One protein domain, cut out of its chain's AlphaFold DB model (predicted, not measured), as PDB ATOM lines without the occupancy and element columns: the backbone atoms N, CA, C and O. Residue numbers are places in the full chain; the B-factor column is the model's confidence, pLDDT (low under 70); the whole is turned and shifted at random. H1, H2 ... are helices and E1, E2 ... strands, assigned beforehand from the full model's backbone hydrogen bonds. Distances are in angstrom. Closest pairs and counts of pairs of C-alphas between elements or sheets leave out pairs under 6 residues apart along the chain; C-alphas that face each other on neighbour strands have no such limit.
ATOM      1  N   ARG A 493     146.992 190.918 149.785       70.88
ATOM      2  CA  ARG A 493     148.149 191.807 149.624       70.88
ATOM      3  C   ARG A 493     148.964 191.837 150.922       70.88
ATOM      4  O   ARG A 493     148.515 192.387 151.920       70.88
ATOM      5  N   ARG A 494     150.163 191.245 150.932       75.00
ATOM      6  CA  ARG A 494     151.099 191.316 152.082       75.00
ATOM      7  C   ARG A 494     152.150 192.420 151.939       75.00
ATOM      8  O   ARG A 494     152.607 192.942 152.949       75.00
ATOM      9  N   LEU A 495     152.506 192.795 150.710       82.56
ATOM     10  CA  LEU A 495     153.437 193.892 150.431       82.56
ATOM     11  C   LEU A 495     152.759 195.251 150.666       82.56
ATOM     12  O   LEU A 495     151.781 195.579 149.989       82.56
ATOM     13  N   LEU A 496     153.315 196.035 151.586       84.00
ATOM     14  CA  LEU A 496     153.006 197.451 151.773       84.00
ATOM     15  C   LEU A 496     153.881 198.260 150.799       84.00
ATOM     16  O   LEU A 496     155.063 197.948 150.654       84.00
ATOM     17  N   CYS A 497     153.313 199.250 150.106       81.00
ATOM     18  CA  CYS A 497     153.983 199.910 148.975       81.00
ATOM     19  C   CYS A 497     154.235 201.407 149.169       81.00
ATOM     20  O   CYS A 497     155.088 201.935 148.471       81.00
ATOM     21  N   CYS A 498     153.518 202.080 150.070       84.44
ATOM     22  CA  CYS A 498     153.596 203.537 150.217       84.44
ATOM     23  C   CYS A 498     153.350 204.003 151.655       84.44
ATOM     24  O   CYS A 498     152.935 203.227 152.526       84.44
ATOM     25  N   ARG A 499     153.563 205.298 151.909       84.88
ATOM     26  CA  ARG A 499     153.433 205.896 153.242       84.88
ATOM     27  C   ARG A 499     152.017 205.777 153.814       84.88
ATOM     28  O   ARG A 499     151.870 205.553 155.018       84.88
ATOM     29  N   LYS A 500     150.981 205.829 152.966       84.81
ATOM     30  CA  LYS A 500     149.594 205.548 153.370       84.81
ATOM     31  C   LYS A 500     149.420 204.127 153.915       84.81
ATOM     32  O   LYS A 500     148.812 203.972 154.971       84.81
ATOM     33  N   ASP A 501     150.007 203.102 153.287       85.62
ATOM     34  CA  ASP A 501     149.992 201.736 153.841       85.62
ATOM     35  C   ASP A 501     150.686 201.683 155.209       85.62
ATOM     36  O   ASP A 501     150.150 201.105 156.157       85.62
ATOM     37  N   TYR A 502     151.870 202.299 155.321       88.06
ATOM     38  CA  TYR A 502     152.665 202.286 156.551       88.06
ATOM     39  C   TYR A 502     151.907 202.896 157.741       88.06
ATOM     40  O   TYR A 502     151.982 202.374 158.853       88.06
ATOM     41  N   ASN A 503     151.121 203.948 157.501       88.06
ATOM     42  CA  ASN A 503     150.309 204.594 158.533       88.06
ATOM     43  C   ASN A 503     148.971 203.873 158.784       88.06
ATOM     44  O   ASN A 503     148.497 203.824 159.918       88.06
ATOM     45  N   LEU A 504     148.352 203.257 157.773       84.62
ATOM     46  CA  LEU A 504     147.107 202.504 157.971       84.62
ATOM     47  C   LEU A 504     147.324 201.193 158.742       84.62
ATOM     48  O   LEU A 504     146.506 200.854 159.603       84.62
ATOM     49  N   PHE A 505     148.429 200.486 158.482       84.81
ATOM     50  CA  PHE A 505     148.758 199.196 159.106       84.81
ATOM     51  C   PHE A 505     149.740 199.295 160.288       84.81
ATOM     52  O   PHE A 505     150.252 198.274 160.756       84.81
ATOM     53  N   ALA A 506     149.955 200.501 160.811       87.31
ATOM     54  CA  ALA A 506     150.680 200.740 162.052       87.31
ATOM     55  C   ALA A 506     150.106 199.932 163.237       87.31
ATOM     56  O   ALA A 506     148.890 199.749 163.367       87.31
ATOM     57  N   GLY A 507     150.998 199.428 164.090       85.38
ATOM     58  CA  GLY A 507     150.713 198.470 165.159       85.38
ATOM     59  C   GLY A 507     150.684 197.000 164.715       85.38
ATOM     60  O   GLY A 507     150.407 196.139 165.546       85.38
ATOM     61  N   SER A 508     150.953 196.678 163.440       87.44
ATOM     62  CA  SER A 508     151.003 195.283 162.963       87.44
ATOM     63  C   SER A 508     152.420 194.745 162.747       87.44
ATOM     64  O   SER A 508     153.365 195.489 162.484       87.44
ATOM     65  N   GLU A 509     152.552 193.428 162.899       88.75
ATOM     66  CA  GLU A 509     153.786 192.669 162.694       88.75
ATOM     67  C   GLU A 509     154.165 192.643 161.200       88.75
ATOM     68  O   GLU A 509     153.329 192.381 160.322       88.75
ATOM     69  N   ALA A 510     155.432 192.936 160.911       88.31
ATOM     70  CA  ALA A 510     155.962 193.065 159.562       88.31
ATOM     71  C   ALA A 510     157.410 192.563 159.452       88.31
ATOM     72  O   ALA A 510     158.219 192.675 160.374       88.31
ATOM     73  N   THR A 511     157.723 192.047 158.269       86.44
ATOM     74  CA  THR A 511     159.056 191.674 157.813       86.44
ATOM     75  C   THR A 511     159.603 192.791 156.926       86.44
ATOM     76  O   THR A 511     159.037 193.095 155.873       86.44
ATOM     77  N   PHE A 512     160.708 193.392 157.346       86.75
ATOM     78  CA  PHE A 512     161.432 194.442 156.638       86.75
ATOM     79  C   PHE A 512     162.590 193.816 155.855       86.75
ATOM     80  O   PHE A 512     163.298 192.959 156.387       86.75
ATOM     81  N   VAL A 513     162.770 194.233 154.601       85.44
ATOM     82  CA  VAL A 513     163.885 193.823 153.735       85.44
ATOM     83  C   VAL A 513     164.710 195.062 153.409       85.44
ATOM     84  O   VAL A 513     164.169 196.025 152.862       85.44
ATOM     85  N   PHE A 514     166.001 195.032 153.732       83.12
ATOM     86  CA  PHE A 514     166.928 196.151 153.549       83.12
ATOM     87  C   PHE A 514     167.882 195.907 152.376       83.12
ATOM     88  O   PHE A 514     168.167 194.761 152.029       83.12
ATOM     89  N   ASP A 515     168.393 196.980 151.772       75.50
ATOM     90  CA  ASP A 515     169.415 196.900 150.710       75.50
ATOM     91  C   ASP A 515     170.862 196.857 151.236       75.50
ATOM     92  O   ASP A 515     171.795 196.600 150.476       75.50
ATOM     93  N   GLN A 516     171.054 197.092 152.535       75.81
ATOM     94  CA  GLN A 516     172.339 197.067 153.241       75.81
ATOM     95  C   GLN A 516     172.183 196.310 154.572       75.81
ATOM     96  O   GLN A 516     171.074 195.893 154.918       75.81
ATOM     97  N   ASN A 517     173.275 196.146 155.326       74.88
ATOM     98  CA  ASN A 517     173.236 195.576 156.675       74.88
ATOM     99  C   ASN A 517     172.282 196.396 157.559       74.88
ATOM    100  O   ASN A 517     172.510 197.576 157.834       74.88
ATOM    101  N   ALA A 518     171.219 195.767 158.045       70.38
ATOM    102  CA  ALA A 518     170.183 196.423 158.827       70.38
ATOM    103  C   ALA A 518     170.727 196.944 160.169       70.38
ATOM    104  O   ALA A 518     170.250 197.954 160.678       70.38
ATOM    105  N   ALA A 519     171.772 196.309 160.710       65.31
ATOM    106  CA  ALA A 519     172.462 196.757 161.920       65.31
ATOM    107  C   ALA A 519     173.273 198.065 161.752       65.31
ATOM    108  O   ALA A 519     173.658 198.662 162.755       65.31
ATOM    109  N   GLU A 520     173.542 198.502 160.517       71.19
ATOM    110  CA  GLU A 520     174.198 199.785 160.203       71.19
ATOM    111  C   GLU A 520     173.174 200.886 159.869       71.19
ATOM    112  O   GLU A 520     173.447 202.070 160.046       71.19
ATOM    113  N   VAL A 521     171.982 200.482 159.416       76.38
ATOM    114  CA  VAL A 521     170.882 201.349 158.960       76.38
ATOM    115  C   VAL A 521     169.885 201.689 160.078       76.38
ATOM    116  O   VAL A 521     169.350 202.799 160.120       76.38
ATOM    117  N   ILE A 522     169.590 200.739 160.971       80.94
ATOM    118  CA  ILE A 522     168.595 200.909 162.039       80.94
ATOM    119  C   ILE A 522     169.180 201.757 163.168       80.94
ATOM    120  O   ILE A 522     170.084 201.337 163.888       80.94
ATOM    121  N   SER A 523     168.600 202.939 163.361       82.56
ATOM    122  CA  SER A 523     168.921 203.816 164.482       82.56
ATOM    123  C   SER A 523     168.045 203.469 165.691       82.56
ATOM    124  O   SER A 523     166.857 203.796 165.728       82.56
ATOM    125  N   ASP A 524     168.631 202.794 166.680       79.88
ATOM    126  CA  ASP A 524     168.044 202.616 168.015       79.88
ATOM    127  C   ASP A 524     167.949 203.974 168.732       79.88
ATOM    128  O   ASP A 524     168.960 204.668 168.869       79.88
ATOM    129  N   LEU A 525     166.776 204.328 169.270       77.88
ATOM    130  CA  LEU A 525     166.656 205.453 170.204       77.88
ATOM    131  C   LEU A 525     167.031 204.989 171.625       77.88
ATOM    132  O   LEU A 525     166.385 204.077 172.149       77.88
ATOM    133  N   PRO A 526     168.062 205.574 172.270       67.88
ATOM    134  CA  PRO A 526     168.475 205.179 173.616       67.88
ATOM    135  C   PRO A 526     167.628 205.831 174.720       67.88
ATOM    136  O   PRO A 526     167.509 205.259 175.804       67.88
ATOM    137  N   ASP A 527     167.056 207.006 174.448       82.56
ATOM    138  CA  ASP A 527     166.384 207.846 175.437       82.56
ATOM    139  C   ASP A 527     164.864 207.647 175.380       82.56
ATOM    140  O   ASP A 527     164.218 207.967 174.378       82.56
ATOM    141  N   GLU A 528     164.286 207.144 176.474       82.69
ATOM    142  CA  GLU A 528     162.863 206.783 176.589       82.69
ATOM    143  C   GLU A 528     161.931 207.960 176.241       82.69
ATOM    144  O   GLU A 528     160.979 207.785 175.487       82.69
ATOM    145  N   GLU A 529     162.278 209.183 176.660       83.00
ATOM    146  CA  GLU A 529     161.544 210.415 176.321       83.00
ATOM    147  C   GLU A 529     161.485 210.673 174.800       83.00
ATOM    148  O   GLU A 529     160.451 211.082 174.273       83.00
ATOM    149  N   THR A 530     162.565 210.386 174.062       83.06
ATOM    150  CA  THR A 530     162.598 210.555 172.593       83.06
ATOM    151  C   THR A 530     161.805 209.471 171.866       83.06
ATOM    152  O   THR A 530     161.176 209.742 170.843       83.06
ATOM    153  N   ALA A 531     161.782 208.256 172.421       84.50
ATOM    154  CA  ALA A 531     160.958 207.164 171.923       84.50
ATOM    155  C   ALA A 531     159.461 207.438 172.143       84.50
ATOM    156  O   ALA A 531     158.661 207.164 171.249       84.50
ATOM    157  N   GLU A 532     159.075 208.025 173.284       86.62
ATOM    158  CA  GLU A 532     157.689 208.443 173.535       86.62
ATOM    159  C   GLU A 532     157.245 209.555 172.574       86.62
ATOM    160  O   GLU A 532     156.187 209.426 171.958       86.62
ATOM    161  N   LEU A 533     158.073 210.584 172.352       86.56
ATOM    162  CA  LEU A 533     157.782 211.645 171.374       86.56
ATOM    163  C   LEU A 533     157.619 211.095 169.945       86.56
ATOM    164  O   LEU A 533     156.698 211.493 169.229       86.56
ATOM    165  N   LEU A 534     158.457 210.138 169.527       85.44
ATOM    166  CA  LEU A 534     158.314 209.505 168.211       85.44
ATOM    167  C   LEU A 534     157.041 208.643 168.112       85.44
ATOM    168  O   LEU A 534     156.421 208.592 167.049       85.44
ATOM    169  N   LEU A 535     156.618 207.993 169.203       88.06
ATOM    170  CA  LEU A 535     155.346 207.261 169.271       88.06
ATOM    171  C   LEU A 535     154.130 208.199 169.225       88.06
ATOM    172  O   LEU A 535     153.114 207.833 168.628       88.06
ATOM    173  N   GLU A 536     154.226 209.398 169.800       87.06
ATOM    174  CA  GLU A 536     153.196 210.432 169.678       87.06
ATOM    175  C   GLU A 536     153.081 210.938 168.234       87.06
ATOM    176  O   GLU A 536     151.976 210.938 167.696       87.06
ATOM    177  N   GLU A 537     154.187 211.221 167.539       86.75
ATOM    178  CA  GLU A 537     154.129 211.613 166.117       86.75
ATOM    179  C   GLU A 537     153.746 210.459 165.167       86.75
ATOM    180  O   GLU A 537     153.172 210.659 164.090       86.75
ATOM    181  N   CYS A 538     153.981 209.207 165.567       87.44
ATOM    182  CA  CYS A 538     153.352 208.066 164.899       87.44
ATOM    183  C   CYS A 538     151.828 208.079 165.116       87.44
ATOM    184  O   CYS A 538     151.075 207.853 164.173       87.44
ATOM    185  N   ALA A 539     151.333 208.402 166.313       86.94
ATOM    186  CA  ALA A 539     149.895 208.480 166.571       86.94
ATOM    187  C   ALA A 539     149.207 209.664 165.850       86.94
ATOM    188  O   ALA A 539     148.095 209.491 165.328       86.94
ATOM    189  N   THR A 540     149.858 210.828 165.724       86.75
ATOM    190  CA  THR A 540     149.344 211.961 164.927       86.75
ATOM    191  C   THR A 540     149.227 211.572 163.449       86.75
ATOM    192  O   THR A 540     148.138 211.638 162.874       86.75
ATOM    193  N   SER A 541     150.301 211.057 162.845       84.19
ATOM    194  CA  SER A 541     150.340 210.669 161.426       84.19
ATOM    195  C   SER A 541     149.411 209.491 161.082       84.19
ATOM    196  O   SER A 541     148.731 209.519 160.051       84.19
ATOM    197  N   VAL A 542     149.286 208.496 161.967       85.75
ATOM    198  CA  VAL A 542     148.335 207.377 161.825       85.75
ATOM    199  C   VAL A 542     146.883 207.846 161.952       85.75
ATOM    200  O   VAL A 542     146.029 207.406 161.177       85.75
ATOM    201  N   THR A 543     146.566 208.754 162.884       84.19
ATOM    202  CA  THR A 543     145.199 209.303 162.966       84.19
ATOM    203  C   THR A 543     144.868 210.222 161.795       84.19
ATOM    204  O   THR A 543     143.731 210.182 161.331       84.19
ATOM    205  N   ALA A 544     145.827 210.983 161.260       81.38
ATOM    206  CA  ALA A 544     145.646 211.759 160.035       81.38
ATOM    207  C   ALA A 544     145.327 210.851 158.832       81.38
ATOM    208  O   ALA A 544     144.288 211.027 158.193       81.38
ATOM    209  N   ALA A 545     146.135 209.808 158.600       79.81
ATOM    210  CA  ALA A 545     145.943 208.857 157.499       79.81
ATOM    211  C   ALA A 545     144.586 208.125 157.545       79.81
ATOM    212  O   ALA A 545     144.008 207.804 156.506       79.81
ATOM    213  N   ARG A 546     144.041 207.882 158.748       80.00
ATOM    214  CA  ARG A 546     142.705 207.283 158.935       80.00
ATOM    215  C   ARG A 546     141.554 208.259 158.659       80.00
ATOM    216  O   ARG A 546     140.476 207.814 158.272       80.00
ATOM    217  N   ARG A 547     141.759 209.576 158.811       75.06
ATOM    218  CA  ARG A 547     140.768 210.607 158.427       75.06
ATOM    219  C   ARG A 547     140.677 210.749 156.909       75.06
ATOM    220  O   ARG A 547     139.571 210.826 156.379       75.06
ATOM    221  N   SER A 548     141.822 210.729 156.224       70.62
ATOM    222  CA  SER A 548     141.946 210.881 154.765       70.62
ATOM    223  C   SER A 548     141.561 209.632 153.954       70.62
ATOM    224  O   SER A 548     141.823 209.580 152.754       70.62
ATOM    225  N   LEU A 549     140.945 208.621 154.575       70.06
ATOM    226  CA  LEU A 549     140.381 207.469 153.869       70.06
ATOM    227  C   LEU A 549     139.166 207.886 153.027       70.06
ATOM    228  O   LEU A 549     138.187 208.438 153.551       70.06
ATOM    229  N   LEU A 550     139.185 207.545 151.738       61.97
ATOM    230  CA  LEU A 550     138.047 207.741 150.840       61.97
ATOM    231  C   LEU A 550     136.874 206.828 151.243       61.97
ATOM    232  O   LEU A 550     137.043 205.820 151.934       61.97
ATOM    233  N   VAL A 551     135.654 207.156 150.803       56.62
ATOM    234  CA  VAL A 551     134.423 206.431 151.196       56.62
ATOM    235  C   VAL A 551     134.509 204.928 150.891       56.62
ATOM    236  O   VAL A 551     134.106 204.105 151.711       56.62
ATOM    237  N   HIS A 552     135.105 204.559 149.755       55.22
ATOM    238  CA  HIS A 552     135.310 203.162 149.369       55.22
ATOM    239  C   HIS A 552     136.455 202.467 150.135       55.22
ATOM    240  O   HIS A 552     136.481 201.241 150.212       55.22
ATOM    241  N   GLU A 553     137.380 203.223 150.734       60.28
ATOM    242  CA  GLU A 553     138.486 202.694 151.543       60.28
ATOM    243  C   GLU A 553     138.093 202.484 153.004       60.28
ATOM    244  O   GLU A 553     138.582 201.556 153.644       60.28
ATOM    245  N   LYS A 554     137.157 203.287 153.528       62.09
ATOM    246  CA  LYS A 554     136.558 203.081 154.859       62.09
ATOM    247  C   LYS A 554     135.947 201.679 154.992       62.09
ATOM    248  O   LYS A 554     136.024 201.079 156.057       62.09
ATOM    249  N   ALA A 555     135.465 201.092 153.893       53.50
ATOM    250  CA  ALA A 555     134.995 199.705 153.842       53.50
ATOM    251  C   ALA A 555     136.088 198.632 154.079       53.50
ATOM    252  O   ALA A 555     135.745 197.472 154.301       53.50
ATOM    253  N   MET A 556     137.382 198.982 154.053       49.88
ATOM    254  CA  MET A 556     138.482 198.078 154.436       49.88
ATOM    255  C   MET A 556     138.646 197.945 155.955       49.88
ATOM    256  O   MET A 556     139.266 196.991 156.422       49.88
ATOM    257  N   PHE A 557     138.087 198.877 156.732       54.94
ATOM    258  CA  PHE A 557     138.255 198.946 158.180       54.94
ATOM    259  C   PHE A 557     136.878 198.972 158.864       54.94
ATOM    260  O   PHE A 557     136.298 200.045 159.012       54.94
ATOM    261  N   PRO A 558     136.345 197.826 159.330       44.12
ATOM    262  CA  PRO A 558     135.037 197.743 159.996       44.12
ATOM    263  C   PRO A 558     135.060 198.285 161.443       44.12
ATOM    264  O   PRO A 558     134.411 197.741 162.332       44.12
ATOM    265  N   GLN A 559     135.852 199.329 161.698       51.38
ATOM    266  CA  GLN A 559     135.898 200.068 162.956       51.38
ATOM    267  C   GLN A 559     135.168 201.400 162.766       51.38
ATOM    268  O   GLN A 559     135.472 202.143 161.833       51.38
ATOM    269  N   ASP A 560     134.240 201.727 163.669       45.31
ATOM    270  CA  ASP A 560     133.430 202.951 163.604       45.31
ATOM    271  C   ASP A 560     134.232 204.222 163.951       45.31
ATOM    272  O   ASP A 560     133.997 204.891 164.960       45.31
ATOM    273  N   PHE A 561     135.162 204.608 163.072       51.28
ATOM    274  CA  PHE A 561     135.856 205.903 163.128       51.28
ATOM    275  C   PHE A 561     134.892 207.101 163.014       51.28
ATOM    276  O   PHE A 561     135.256 208.214 163.373       51.28
ATOM    277  N   SER A 562     133.660 206.868 162.550       51.84
ATOM    278  CA  SER A 562     132.605 207.873 162.360       51.84
ATOM    279  C   SER A 562     132.078 208.496 163.668       51.84
ATOM    280  O   SER A 562     131.552 209.605 163.649       51.84
ATOM    281  N   LEU A 563     132.188 207.794 164.806       54.91
ATOM    282  CA  LEU A 563     131.468 208.144 166.047       54.91
ATOM    283  C   LEU A 563     132.366 208.409 167.270       54.91
ATOM    284  O   LEU A 563     131.855 208.702 168.352       54.91
ATOM    285  N   LYS A 564     133.693 208.307 167.135       69.00
ATOM    286  CA  LYS A 564     134.651 208.563 168.226       69.00
ATOM    287  C   LYS A 564     135.228 209.985 168.115       69.00
ATOM    288  O   LYS A 564     135.619 210.376 167.019       69.00
ATOM    289  N   PRO A 565     135.355 210.748 169.220       74.75
ATOM    290  CA  PRO A 565     136.069 212.021 169.193       74.75
ATOM    291  C   PRO A 565     137.557 211.788 168.905       74.75
ATOM    292  O   PRO A 565     138.137 210.796 169.350       74.75
ATOM    293  N   GLU A 566     138.189 212.719 168.192       73.94
ATOM    294  CA  GLU A 566     139.549 212.551 167.656       73.94
ATOM    295  C   GLU A 566     140.596 212.178 168.715       73.94
ATOM    296  O   GLU A 566     141.447 211.323 168.481       73.94
ATOM    297  N   THR A 567     140.495 212.774 169.905       79.81
ATOM    298  CA  THR A 567     141.385 212.514 171.045       79.81
ATOM    299  C   THR A 567     141.279 211.081 171.569       79.81
ATOM    300  O   THR A 567     142.280 210.520 172.008       79.81
ATOM    301  N   ALA A 568     140.101 210.453 171.480       81.50
ATOM    302  CA  ALA A 568     139.922 209.048 171.841       81.50
ATOM    303  C   ALA A 568     140.529 208.116 170.784       81.50
ATOM    304  O   ALA A 568     141.176 207.138 171.147       81.50
ATOM    305  N   VAL A 569     140.389 208.443 169.491       81.75
ATOM    306  CA  VAL A 569     141.037 207.682 168.404       81.75
ATOM    307  C   VAL A 569     142.563 207.792 168.505       81.75
ATOM    308  O   VAL A 569     143.258 206.796 168.323       81.75
ATOM    309  N   HIS A 570     143.092 208.966 168.859       86.31
ATOM    310  CA  HIS A 570     144.522 209.171 169.104       86.31
ATOM    311  C   HIS A 570     145.035 208.348 170.291       86.31
ATOM    312  O   HIS A 570     146.020 207.626 170.154       86.31
ATOM    313  N   ALA A 571     144.342 208.389 171.434       86.19
ATOM    314  CA  ALA A 571     144.703 207.594 172.608       86.19
ATOM    315  C   ALA A 571     144.655 206.079 172.331       86.19
ATOM    316  O   ALA A 571     145.544 205.345 172.758       86.19
ATOM    317  N   GLU A 572     143.656 205.613 171.576       86.94
ATOM    318  CA  GLU A 572     143.521 204.217 171.148       86.94
ATOM    319  C   GLU A 572     144.652 203.797 170.196       86.94
ATOM    320  O   GLU A 572     145.238 202.731 170.375       86.94
ATOM    321  N   VAL A 573     145.021 204.631 169.216       86.88
ATOM    322  CA  VAL A 573     146.185 204.382 168.345       86.88
ATOM    323  C   VAL A 573     147.470 204.301 169.171       86.88
ATOM    324  O   VAL A 573     148.181 203.304 169.079       86.88
ATOM    325  N   LEU A 574     147.735 205.290 170.023       89.12
ATOM    326  CA  LEU A 574     148.943 205.367 170.848       89.12
ATOM    327  C   LEU A 574     149.054 204.162 171.805       89.12
ATOM    328  O   LEU A 574     150.124 203.566 171.931       89.12
ATOM    329  N   GLN A 575     147.944 203.724 172.409       88.50
ATOM    330  CA  GLN A 575     147.905 202.505 173.223       88.50
ATOM    331  C   GLN A 575     148.254 201.246 172.410       88.50
ATOM    332  O   GLN A 575     149.006 200.400 172.894       88.50
ATOM    333  N   ASN A 576     147.754 201.125 171.174       88.75
ATOM    334  CA  ASN A 576     148.104 200.011 170.286       88.75
ATOM    335  C   ASN A 576     149.585 200.049 169.864       88.75
ATOM    336  O   ASN A 576     150.217 198.997 169.791       88.75
ATOM    337  N   LEU A 577     150.164 201.236 169.639       89.12
ATOM    338  CA  LEU A 577     151.592 201.383 169.335       89.12
ATOM    339  C   LEU A 577     152.476 200.989 170.528       89.12
ATOM    340  O   LEU A 577     153.397 200.194 170.354       89.12
ATOM    341  N   ARG A 578     152.164 201.448 171.751       90.50
ATOM    342  CA  ARG A 578     152.863 201.006 172.976       90.50
ATOM    343  C   ARG A 578     152.779 199.481 173.154       90.50
ATOM    344  O   ARG A 578     153.799 198.841 173.396       90.50
ATOM    345  N   ALA A 579     151.606 198.878 172.935       88.94
ATOM    346  CA  ALA A 579     151.437 197.423 172.986       88.94
ATOM    347  C   ALA A 579     152.255 196.675 171.909       88.94
ATOM    348  O   ALA A 579     152.756 195.584 172.174       88.94
ATOM    349  N   ALA A 580     152.437 197.257 170.719       88.19
ATOM    350  CA  ALA A 580     153.300 196.703 169.673       88.19
ATOM    351  C   ALA A 580     154.797 196.785 170.039       88.19
ATOM    352  O   ALA A 580     155.544 195.840 169.780       88.19
ATOM    353  N   VAL A 581     155.237 197.861 170.708       88.44
ATOM    354  CA  VAL A 581     156.600 197.951 171.265       88.44
ATOM    355  C   VAL A 581     156.817 196.875 172.330       88.44
ATOM    356  O   VAL A 581     157.790 196.125 172.231       88.44
ATOM    357  N   GLU A 582     155.893 196.719 173.285       87.62
ATOM    358  CA  GLU A 582     155.947 195.649 174.296       87.62
ATOM    359  C   GLU A 582     155.982 194.247 173.660       87.62
ATOM    360  O   GLU A 582     156.790 193.405 174.060       87.62
ATOM    361  N   ALA A 583     155.155 194.002 172.636       86.38
ATOM    362  CA  ALA A 583     155.094 192.731 171.911       86.38
ATOM    363  C   ALA A 583     156.362 192.432 171.088       86.38
ATOM    364  O   ALA A 583     156.707 191.264 170.915       86.38
ATOM    365  N   SER A 584     157.089 193.458 170.633       84.50
ATOM    366  CA  SER A 584     158.407 193.298 169.998       84.50
ATOM    367  C   SER A 584     159.510 192.875 170.987       84.50
ATOM    368  O   SER A 584     160.611 192.508 170.568       84.50
ATOM    369  N   GLY A 585     159.243 192.952 172.297       77.88
ATOM    370  CA  GLY A 585     160.185 192.636 173.365       77.88
ATOM    371  C   GLY A 585     160.590 191.157 173.435       77.88
ATOM    372  O   GLY A 585     159.845 190.270 173.011       77.88
ATOM    373  N   PRO A 586     161.765 190.839 174.014       60.81
ATOM    374  CA  PRO A 586     162.197 189.459 174.197       60.81
ATOM    375  C   PRO A 586     161.222 188.703 175.111       60.81
ATOM    376  O   PRO A 586     161.138 188.953 176.316       60.81
ATOM    377  N   LEU A 587     160.510 187.747 174.512       46.41
ATOM    378  CA  LEU A 587     159.498 186.889 175.129       46.41
ATOM    379  C   LEU A 587     159.963 186.353 176.497       46.41
ATOM    380  O   LEU A 587     160.846 185.491 176.588       46.41
ATOM    381  N   PHE A 614     160.446 179.832 152.882       51.94
ATOM    382  CA  PHE A 614     159.404 180.270 151.929       51.94
ATOM    383  C   PHE A 614     159.569 181.730 151.467       51.94
ATOM    384  O   PHE A 614     159.344 182.042 150.296       51.94
ATOM    385  N   LEU A 615     159.958 182.645 152.362       52.88
ATOM    386  CA  LEU A 615     160.221 184.040 151.997       52.88
ATOM    387  C   LEU A 615     161.529 184.193 151.211       52.88
ATOM    388  O   LEU A 615     161.569 185.019 150.307       52.88
ATOM    389  N   ALA A 616     162.567 183.400 151.488       51.25
ATOM    390  CA  ALA A 616     163.812 183.406 150.721       51.25
ATOM    391  C   ALA A 616     163.610 182.917 149.274       51.25
ATOM    392  O   ALA A 616     164.168 183.508 148.344       51.25
ATOM    393  N   ASP A 617     162.759 181.904 149.076       50.88
ATOM    394  CA  ASP A 617     162.334 181.443 147.751       50.88
ATOM    395  C   ASP A 617     161.469 182.502 147.040       50.88
ATOM    396  O   ASP A 617     161.729 182.845 145.885       50.88
ATOM    397  N   LEU A 618     160.501 183.109 147.739       49.12
ATOM    398  CA  LEU A 618     159.629 184.160 147.187       49.12
ATOM    399  C   LEU A 618     160.360 185.498 146.919       49.12
ATOM    400  O   LEU A 618     159.897 186.309 146.114       49.12
ATOM    401  N   LEU A 619     161.510 185.728 147.562       53.69
ATOM    402  CA  LEU A 619     162.422 186.860 147.331       53.69
ATOM    403  C   LEU A 619     163.596 186.517 146.391       53.69
ATOM    404  O   LEU A 619     164.439 187.380 146.125       53.69
ATOM    405  N   GLY A 620     163.644 185.289 145.862       42.56
ATOM    406  CA  GLY A 620     164.501 184.900 144.741       42.56
ATOM    407  C   GLY A 620     166.000 185.114 144.966       42.56
ATOM    408  O   GLY A 620     166.672 185.630 144.077       42.56
ATOM    409  N   ARG A 621     166.524 184.761 146.152       45.47
ATOM    410  CA  ARG A 621     167.953 184.914 146.526       45.47
ATOM    411  C   ARG A 621     168.536 186.329 146.324       45.47
ATOM    412  O   ARG A 621     169.740 186.475 146.118       45.47
ATOM    413  N   SER A 622     167.718 187.378 146.408       42.16
ATOM    414  CA  SER A 622     168.228 188.757 146.434       42.16
ATOM    415  C   SER A 622     168.792 189.090 147.826       42.16
ATOM    416  O   SER A 622     168.070 189.064 148.819       42.16
ATOM    417  N   GLY A 623     170.105 189.337 147.904       46.66
ATOM    418  CA  GLY A 623     170.890 189.338 149.150       46.66
ATOM    419  C   GLY A 623     170.755 190.578 150.042       46.66
ATOM    420  O   GLY A 623     171.761 191.216 150.330       46.66
ATOM    421  N   GLY A 624     169.535 190.917 150.459       60.25
ATOM    422  CA  GLY A 624     169.268 191.913 151.503       60.25
ATOM    423  C   GLY A 624     169.105 191.277 152.889       60.25
ATOM    424  O   GLY A 624     168.695 190.119 152.991       60.25
ATOM    425  N   GLU A 625     169.388 192.021 153.965       74.69
ATOM    426  CA  GLU A 625     169.093 191.555 155.328       74.69
ATOM    427  C   GLU A 625     167.579 191.622 155.604       74.69
ATOM    428  O   GLU A 625     166.884 192.540 155.157       74.69
ATOM    429  N   ILE A 626     167.061 190.630 156.335       82.25
ATOM    430  CA  ILE A 626     165.633 190.465 156.630       82.25
ATOM    431  C   ILE A 626     165.424 190.506 158.146       82.25
ATOM    432  O   ILE A 626     165.979 189.682 158.870       82.25
ATOM    433  N   ILE A 627     164.583 191.425 158.631       84.44
ATOM    434  CA  ILE A 627     164.231 191.544 160.057       84.44
ATOM    435  C   ILE A 627     162.717 191.485 160.244       84.44
ATOM    436  O   ILE A 627     161.963 192.122 159.514       84.44
ATOM    437  N   GLN A 628     162.272 190.750 161.262       86.06
ATOM    438  CA  GLN A 628     160.889 190.757 161.743       86.06
ATOM    439  C   GLN A 628     160.754 191.728 162.926       86.06
ATOM    440  O   GLN A 628     161.606 191.756 163.818       86.06
ATOM    441  N   GLY A 629     159.681 192.515 162.940       88.75
ATOM    442  CA  GLY A 629     159.367 193.476 163.997       88.75
ATOM    443  C   GLY A 629     157.935 193.994 163.874       88.75
ATOM    444  O   GLY A 629     157.118 193.417 163.158       88.75
ATOM    445  N   PHE A 630     157.623 195.098 164.548       90.88
ATOM    446  CA  PHE A 630     156.328 195.772 164.413       90.88
ATOM    447  C   PHE A 630     156.485 197.114 163.701       90.88
ATOM    448  O   PHE A 630     157.393 197.889 163.987       90.88
ATOM    449  N   LEU A 631     155.575 197.402 162.779       92.12
ATOM    450  CA  LEU A 631     155.472 198.681 162.083       92.12
ATOM    451  C   LEU A 631     154.819 199.719 163.010       92.12
ATOM    452  O   LEU A 631     153.692 199.497 163.448       92.12
ATOM    453  N   LEU A 632     155.481 200.846 163.297       88.62
ATOM    454  CA  LEU A 632     154.909 201.914 164.138       88.62
ATOM    455  C   LEU A 632     154.274 203.048 163.319       88.62
ATOM    456  O   LEU A 632     153.324 203.670 163.785       88.62
ATOM    457  N   GLY A 633     154.756 203.275 162.096       88.19
ATOM    458  CA  GLY A 633     154.245 204.289 161.171       88.19
ATOM    459  C   GLY A 633     155.372 205.112 160.549       88.19
ATOM    460  O   GLY A 633     156.549 204.875 160.804       88.19
ATOM    461  N   SER A 634     155.022 206.085 159.714       87.62
ATOM    462  CA  SER A 634     155.949 207.016 159.070       87.62
ATOM    463  C   SER A 634     155.562 208.460 159.422       87.62
ATOM    464  O   SER A 634     154.774 209.085 158.697       87.62
ATOM    465  N   PRO A 635     156.086 209.006 160.536       80.50
ATOM    466  CA  PRO A 635     155.713 210.332 161.028       80.50
ATOM    467  C   PRO A 635     156.211 211.457 160.113       80.50
ATOM    468  O   PRO A 635     155.474 212.404 159.843       80.50
ATOM    469  N   SER A 636     157.403 211.309 159.528       77.12
ATOM    470  CA  SER A 636     157.964 212.236 158.538       77.12
ATOM    471  C   SER A 636     158.033 211.595 157.140       77.12
ATOM    472  O   SER A 636     158.049 210.367 157.034       77.12
ATOM    473  N   PRO A 637     158.099 212.387 156.052       70.50
ATOM    474  CA  PRO A 637     158.335 211.872 154.697       70.50
ATOM    475  C   PRO A 637     159.713 211.216 154.506       70.50
ATOM    476  O   PRO A 637     159.939 210.571 153.492       70.50
ATOM    477  N   LEU A 638     160.643 211.367 155.455       71.88
ATOM    478  CA  LEU A 638     161.999 210.816 155.359       71.88
ATOM    479  C   LEU A 638     162.167 209.503 156.134       71.88
ATOM    480  O   LEU A 638     163.073 208.734 155.830       71.88
ATOM    481  N   VAL A 639     161.310 209.236 157.129       83.44
ATOM    482  CA  VAL A 639     161.558 208.216 158.159       83.44
ATOM    483  C   VAL A 639     160.389 207.241 158.319       83.44
ATOM    484  O   VAL A 639     159.217 207.635 158.378       83.44
ATOM    485  N   LEU A 640     160.728 205.959 158.474       88.00
ATOM    486  CA  LEU A 640     159.860 204.907 158.995       88.00
ATOM    487  C   LEU A 640     160.260 204.571 160.439       88.00
ATOM    488  O   LEU A 640     161.432 204.324 160.725       88.00
ATOM    489  N   ALA A 641     159.281 204.531 161.340       90.06
ATOM    490  CA  ALA A 641     159.434 204.071 162.714       90.06
ATOM    491  C   ALA A 641     158.976 202.610 162.846       90.06
ATOM    492  O   ALA A 641     157.943 202.195 162.302       90.06
ATOM    493  N   LEU A 642     159.745 201.823 163.594       92.25
ATOM    494  CA  LEU A 642     159.548 200.384 163.761       92.25
ATOM    495  C   LEU A 642     160.013 199.926 165.148       92.25
ATOM    496  O   LEU A 642     160.923 200.511 165.730       92.25
ATOM    497  N   ALA A 643     159.377 198.889 165.690       89.94
ATOM    498  CA  ALA A 643     159.732 198.312 166.979       89.94
ATOM    499  C   ALA A 643     160.406 196.950 166.810       89.94
ATOM    500  O   ALA A 643     159.836 196.024 166.224       89.94
ATOM    501  N   VAL A 644     161.618 196.829 167.348       87.25
ATOM    502  CA  VAL A 644     162.454 195.626 167.271       87.25
ATOM    503  C   VAL A 644     163.043 195.352 168.654       87.25
ATOM    504  O   VAL A 644     163.588 196.240 169.303       87.25
ATOM    505  N   ARG A 645     162.940 194.100 169.124       84.75
ATOM    506  CA  ARG A 645     163.513 193.625 170.403       84.75
ATOM    507  C   ARG A 645     163.071 194.426 171.645       84.75
ATOM    508  O   ARG A 645     163.759 194.392 172.665       84.75
ATOM    509  N   GLY A 646     161.923 195.105 171.598       82.69
ATOM    510  CA  GLY A 646     161.390 195.920 172.697       82.69
ATOM    511  C   GLY A 646     161.882 197.367 172.708       82.69
ATOM    512  O   GLY A 646     161.738 198.036 173.727       82.69
ATOM    513  N   ARG A 647     162.487 197.839 171.613       86.69
ATOM    514  CA  ARG A 647     162.930 199.226 171.419       86.69
ATOM    515  C   ARG A 647     162.150 199.884 170.293       86.69
ATOM    516  O   ARG A 647     161.711 199.201 169.370       86.69
ATOM    517  N   VAL A 648     162.014 201.205 170.370       88.44
ATOM    518  CA  VAL A 648     161.618 202.043 169.235       88.44
ATOM    519  C   VAL A 648     162.881 202.383 168.450       88.44
ATOM    520  O   VAL A 648     163.844 202.913 169.006       88.44
ATOM    521  N   CYS A 649     162.863 202.077 167.160       88.75
ATOM    522  CA  CYS A 649     163.954 202.332 166.235       88.75
ATOM    523  C   CYS A 649     163.412 203.086 165.012       88.75
ATOM    524  O   CYS A 649     162.211 203.046 164.721       88.75
ATOM    525  N   TYR A 650     164.294 203.745 164.265       88.25
ATOM    526  CA  TYR A 650     163.920 204.425 163.028       88.25
ATOM    527  C   TYR A 650     164.909 204.165 161.889       88.25
ATOM    528  O   TYR A 650     166.078 203.844 162.112       88.25
ATOM    529  N   VAL A 651     164.410 204.281 160.656       87.69
ATOM    530  CA  VAL A 651     165.148 204.054 159.405       87.69
ATOM    531  C   VAL A 651     164.720 205.087 158.362       87.69
ATOM    532  O   VAL A 651     163.534 205.410 158.272       87.69
ATOM    533  N   ALA A 652     165.662 205.590 157.560       83.12
ATOM    534  CA  ALA A 652     165.344 206.396 156.381       83.12
ATOM    535  C   ALA A 652     164.802 205.515 155.240       83.12
ATOM    536  O   ALA A 652     165.338 204.431 154.993       83.12
ATOM    537  N   HIS A 653     163.753 205.967 154.540       80.44
ATOM    538  CA  HIS A 653     163.071 205.157 153.509       80.44
ATOM    539  C   HIS A 653     164.013 204.648 152.407       80.44
ATOM    540  O   HIS A 653     163.831 203.531 151.933       80.44
ATOM    541  N   ASP A 654     165.066 205.397 152.082       78.06
ATOM    542  CA  ASP A 654     166.061 205.084 151.042       78.06
ATOM    543  C   ASP A 654     166.815 203.753 151.256       78.06
ATOM    544  O   ASP A 654     167.418 203.223 150.323       78.06
ATOM    545  N   HIS A 655     166.792 203.191 152.472       81.06
ATOM    546  CA  HIS A 655     167.419 201.904 152.798       81.06
ATOM    547  C   HIS A 655     166.433 200.717 152.839       81.06
ATOM    548  O   HIS A 655     166.851 199.566 153.017       81.06
ATOM    549  N   LEU A 656     165.125 200.978 152.719       79.56
ATOM    550  CA  LEU A 656     164.050 199.993 152.837       79.56
ATOM    551  C   LEU A 656     163.605 199.498 151.457       79.56
ATOM    552  O   LEU A 656     162.784 200.113 150.783       79.56
ATOM    553  N   LYS A 657     164.082 198.312 151.077       81.38
ATOM    554  CA  LYS A 657     163.762 197.677 149.794       81.38
ATOM    555  C   LYS A 657     162.276 197.318 149.687       81.38
ATOM    556  O   LYS A 657     161.655 197.554 148.651       81.38
ATOM    557  N   ARG A 658     161.722 196.659 150.721       83.75
ATOM    558  CA  ARG A 658     160.319 196.186 150.803       83.75
ATOM    559  C   ARG A 658     159.863 195.975 152.251       83.75
ATOM    560  O   ARG A 658     160.656 195.571 153.098       83.75
ATOM    561  N   VAL A 659     158.558 196.129 152.503       84.31
ATOM    562  CA  VAL A 659     157.918 195.828 153.799       84.31
ATOM    563  C   VAL A 659     156.737 194.873 153.597       84.31
ATOM    564  O   VAL A 659     155.789 195.185 152.876       84.31
ATOM    565  N   TYR A 660     156.782 193.708 154.241       84.44
ATOM    566  CA  TYR A 660     155.775 192.650 154.127       84.44
ATOM    567  C   TYR A 660     155.061 192.420 155.459       84.44
ATOM    568  O   TYR A 660     155.664 191.963 156.423       84.44
ATOM    569  N   ARG A 661     153.756 192.676 155.521       85.06
ATOM    570  CA  ARG A 661     152.926 192.402 156.701       85.06
ATOM    571  C   ARG A 661     152.676 190.896 156.851       85.06
ATOM    572  O   ARG A 661     152.375 190.223 155.861       85.06
ATOM    573  N   THR A 662     152.764 190.359 158.071       78.44
ATOM    574  CA  THR A 662     152.592 188.908 158.302       78.44
ATOM    575  C   THR A 662     151.145 188.460 158.087       78.44
ATOM    576  O   THR A 662     150.893 187.446 157.431       78.44
ATOM    577  N   ALA A 663     150.187 189.262 158.558       73.88
ATOM    578  CA  ALA A 663     148.773 189.131 158.229       73.88
ATOM    579  C   ALA A 663     148.459 189.799 156.870       73.88
ATOM    580  O   ALA A 663     148.802 190.971 156.672       73.88
ATOM    581  N   PRO A 664     147.752 189.128 155.944       64.94
ATOM    582  CA  PRO A 664     147.384 189.727 154.666       64.94
ATOM    583  C   PRO A 664     146.455 190.934 154.837       64.94
ATOM    584  O   PRO A 664     145.595 190.968 155.721       64.94
ATOM    585  N   VAL A 665     146.620 191.933 153.971       61.41
ATOM    586  CA  VAL A 665     145.608 192.964 153.746       61.41
ATOM    587  C   VAL A 665     144.521 192.337 152.878       61.41
ATOM    588  O   VAL A 665     144.754 191.984 151.719       61.41
ATOM    589  N   SER A 666     143.334 192.174 153.455       53.91
ATOM    590  CA  SER A 666     142.151 191.687 152.753       53.91
ATOM    591  C   SER A 666     141.665 192.746 151.766       53.91
ATOM    592  O   SER A 666     141.103 193.763 152.181       53.91
ATOM    593  N   SER A 667     141.844 192.516 150.466       49.91
ATOM    594  CA  SER A 667     141.235 193.392 149.465       49.91
ATOM    595  C   SER A 667     139.699 193.239 149.499       49.91
ATOM    596  O   SER A 667     139.185 192.128 149.337       49.91
ATOM    597  N   PRO A 668     138.915 194.324 149.672       44.72
ATOM    598  CA  PRO A 668     137.449 194.236 149.645       44.72
ATOM    599  C   PRO A 668     136.926 193.927 148.229       44.72
ATOM    600  O   PRO A 668     135.768 193.554 148.048       44.72
ATOM    601  N   TRP A 669     137.791 194.075 147.222       50.09
ATOM    602  CA  TRP A 669     137.483 193.959 145.803       50.09
ATOM    603  C   TRP A 669     137.415 192.503 145.327       50.09
ATOM    604  O   TRP A 669     136.464 192.146 144.633       50.09
ATOM    605  N   VAL A 670     138.316 191.623 145.782       40.28
ATOM    606  CA  VAL A 670     138.242 190.184 145.445       40.28
ATOM    607  C   VAL A 670     137.070 189.488 146.156       40.28
ATOM    608  O   VAL A 670     136.447 188.583 145.601       40.28
ATOM    609  N   LEU A 671     136.663 189.979 147.333       33.38
ATOM    610  CA  LEU A 671     135.440 189.531 148.017       33.38
ATOM    611  C   LEU A 671     134.135 189.910 147.284       33.38
ATOM    612  O   LEU A 671     133.079 189.376 147.628       33.38
ATOM    613  N   ARG A 672     134.181 190.801 146.280       36.09
ATOM    614  CA  ARG A 672     133.037 191.088 145.397       36.09
ATOM    615  C   ARG A 672     133.020 190.220 144.139       36.09
ATOM    616  O   ARG A 672     131.933 189.819 143.735       36.09
ATOM    617  N   SER A 673     134.171 189.882 143.550       33.66
ATOM    618  CA  SER A 673     134.213 188.961 142.399       33.66
ATOM    619  C   SER A 673     133.798 187.540 142.798       33.66
ATOM    620  O   SER A 673     132.906 186.971 142.177       33.66
TER     621      SER A 673
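What this domain is: This is residues 493 to 587 and 614 to 673 of the 835 residues of an uncharacterized protein of Besnoitia besnoiti (UniProt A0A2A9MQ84). A strongly twisted sheet of six strands has two long helices, H3 and H5, packed on one face and crossing each other steeply, as two layers, with the short H1 on the same face as H3. The small H2 only grazes the sheet, while H4 and H7 lie off it, and H6 is only just off it, with 4 pairs of C-alphas within 10 A. The printed part has 155 residues, with seven named helices and six strands in the order E1 H1 E2 H2 H3 H4 H5 H6 E3 E4 E5 E6 H7; the class is mixed. The sheet's order is E1 E6 E2 E3 E4 E5, antiparallel throughout. The whole is compact and rounded, with a radius of gyration of the C-alphas of 15.8 A and spans of 46 by 44 by 31 A.

Where its parts are: In the sheet, E1 is residues 493 to 496, from C-alpha 493 at (148.149, 191.807, 149.624); E6 is 656 to 666, 23.4 A long; E2 is 509 to 514; E3 is 626 to 633, 18.5 A; E4 is 639 to 644; E5 is 647 to 652. E3 bends by 70 degrees at residue 629 and E6 by 85 degrees at 663. H3, residues 528 to 547, is 28.9 A long and begins at (162.863, 206.783, 176.589); H5, 566 to 583, is 25.5 A. The short helices are H1, 499 to 504; H2, 518 to 521; H4, 551 to 554; H6, 614 to 618; and H7, 670 to 673, ending at (134.213, 188.961, 142.399).

How they stand to each other: E3, E4 and E5 form a meander, each strand the antiparallel neighbour of the one before. N 630 and O 643 of E3 and E4 are 2.9 A apart, and N 640 and O 651 of E4 and E5 2.9 A, within hydrogen-bond range. E3 is staggered, pairing with E2 over residues 626 to 630, where N 512 and O 627 are 2.8 A apart. E1, H1 and E2 form a split strand-helix-strand unit, two strands running the same way with E6 between them, its crossover right-handed; N 661 and O 494 are 2.8 A apart, N 511 and O 660 2.8 A. H3 runs across the strands, 63 degrees to E5 on the local plane, at a height over the sheet of 8.0 A. H5 runs along them, 16 degrees to E3 on the local plane, at 11.3 A. H3 touches H5 with residues 535 to 543 alone, at a steep tilt of 52 degrees, opposite ways, closest at C-alphas Ala 539 and Leu 574, 5.4 A. H3 touches H1 with residues 538 to 546 alone, closest at C-alphas Val 542 and Asn 503, 4.7 A. H2 only grazes the sheet. Every O i to N i+4 pair is within hydrogen-bond range in H1, H3, H5 and H6; H2, H4 and H7 are too short for one.

The domain as a whole: The farthest C-alphas, Asp 527 and Ser 673, are 49.8 A apart. Residues 588 to 613 are not printed, and C-alphas 587 and 614 are 24.1 A apart across the cut. The link from H4 to H5 is long, with 11 residues. Mean pLDDT of the printed part is 75.3; residues 550 to 564, 614 to 624 and 664 to 673 are among those under 70.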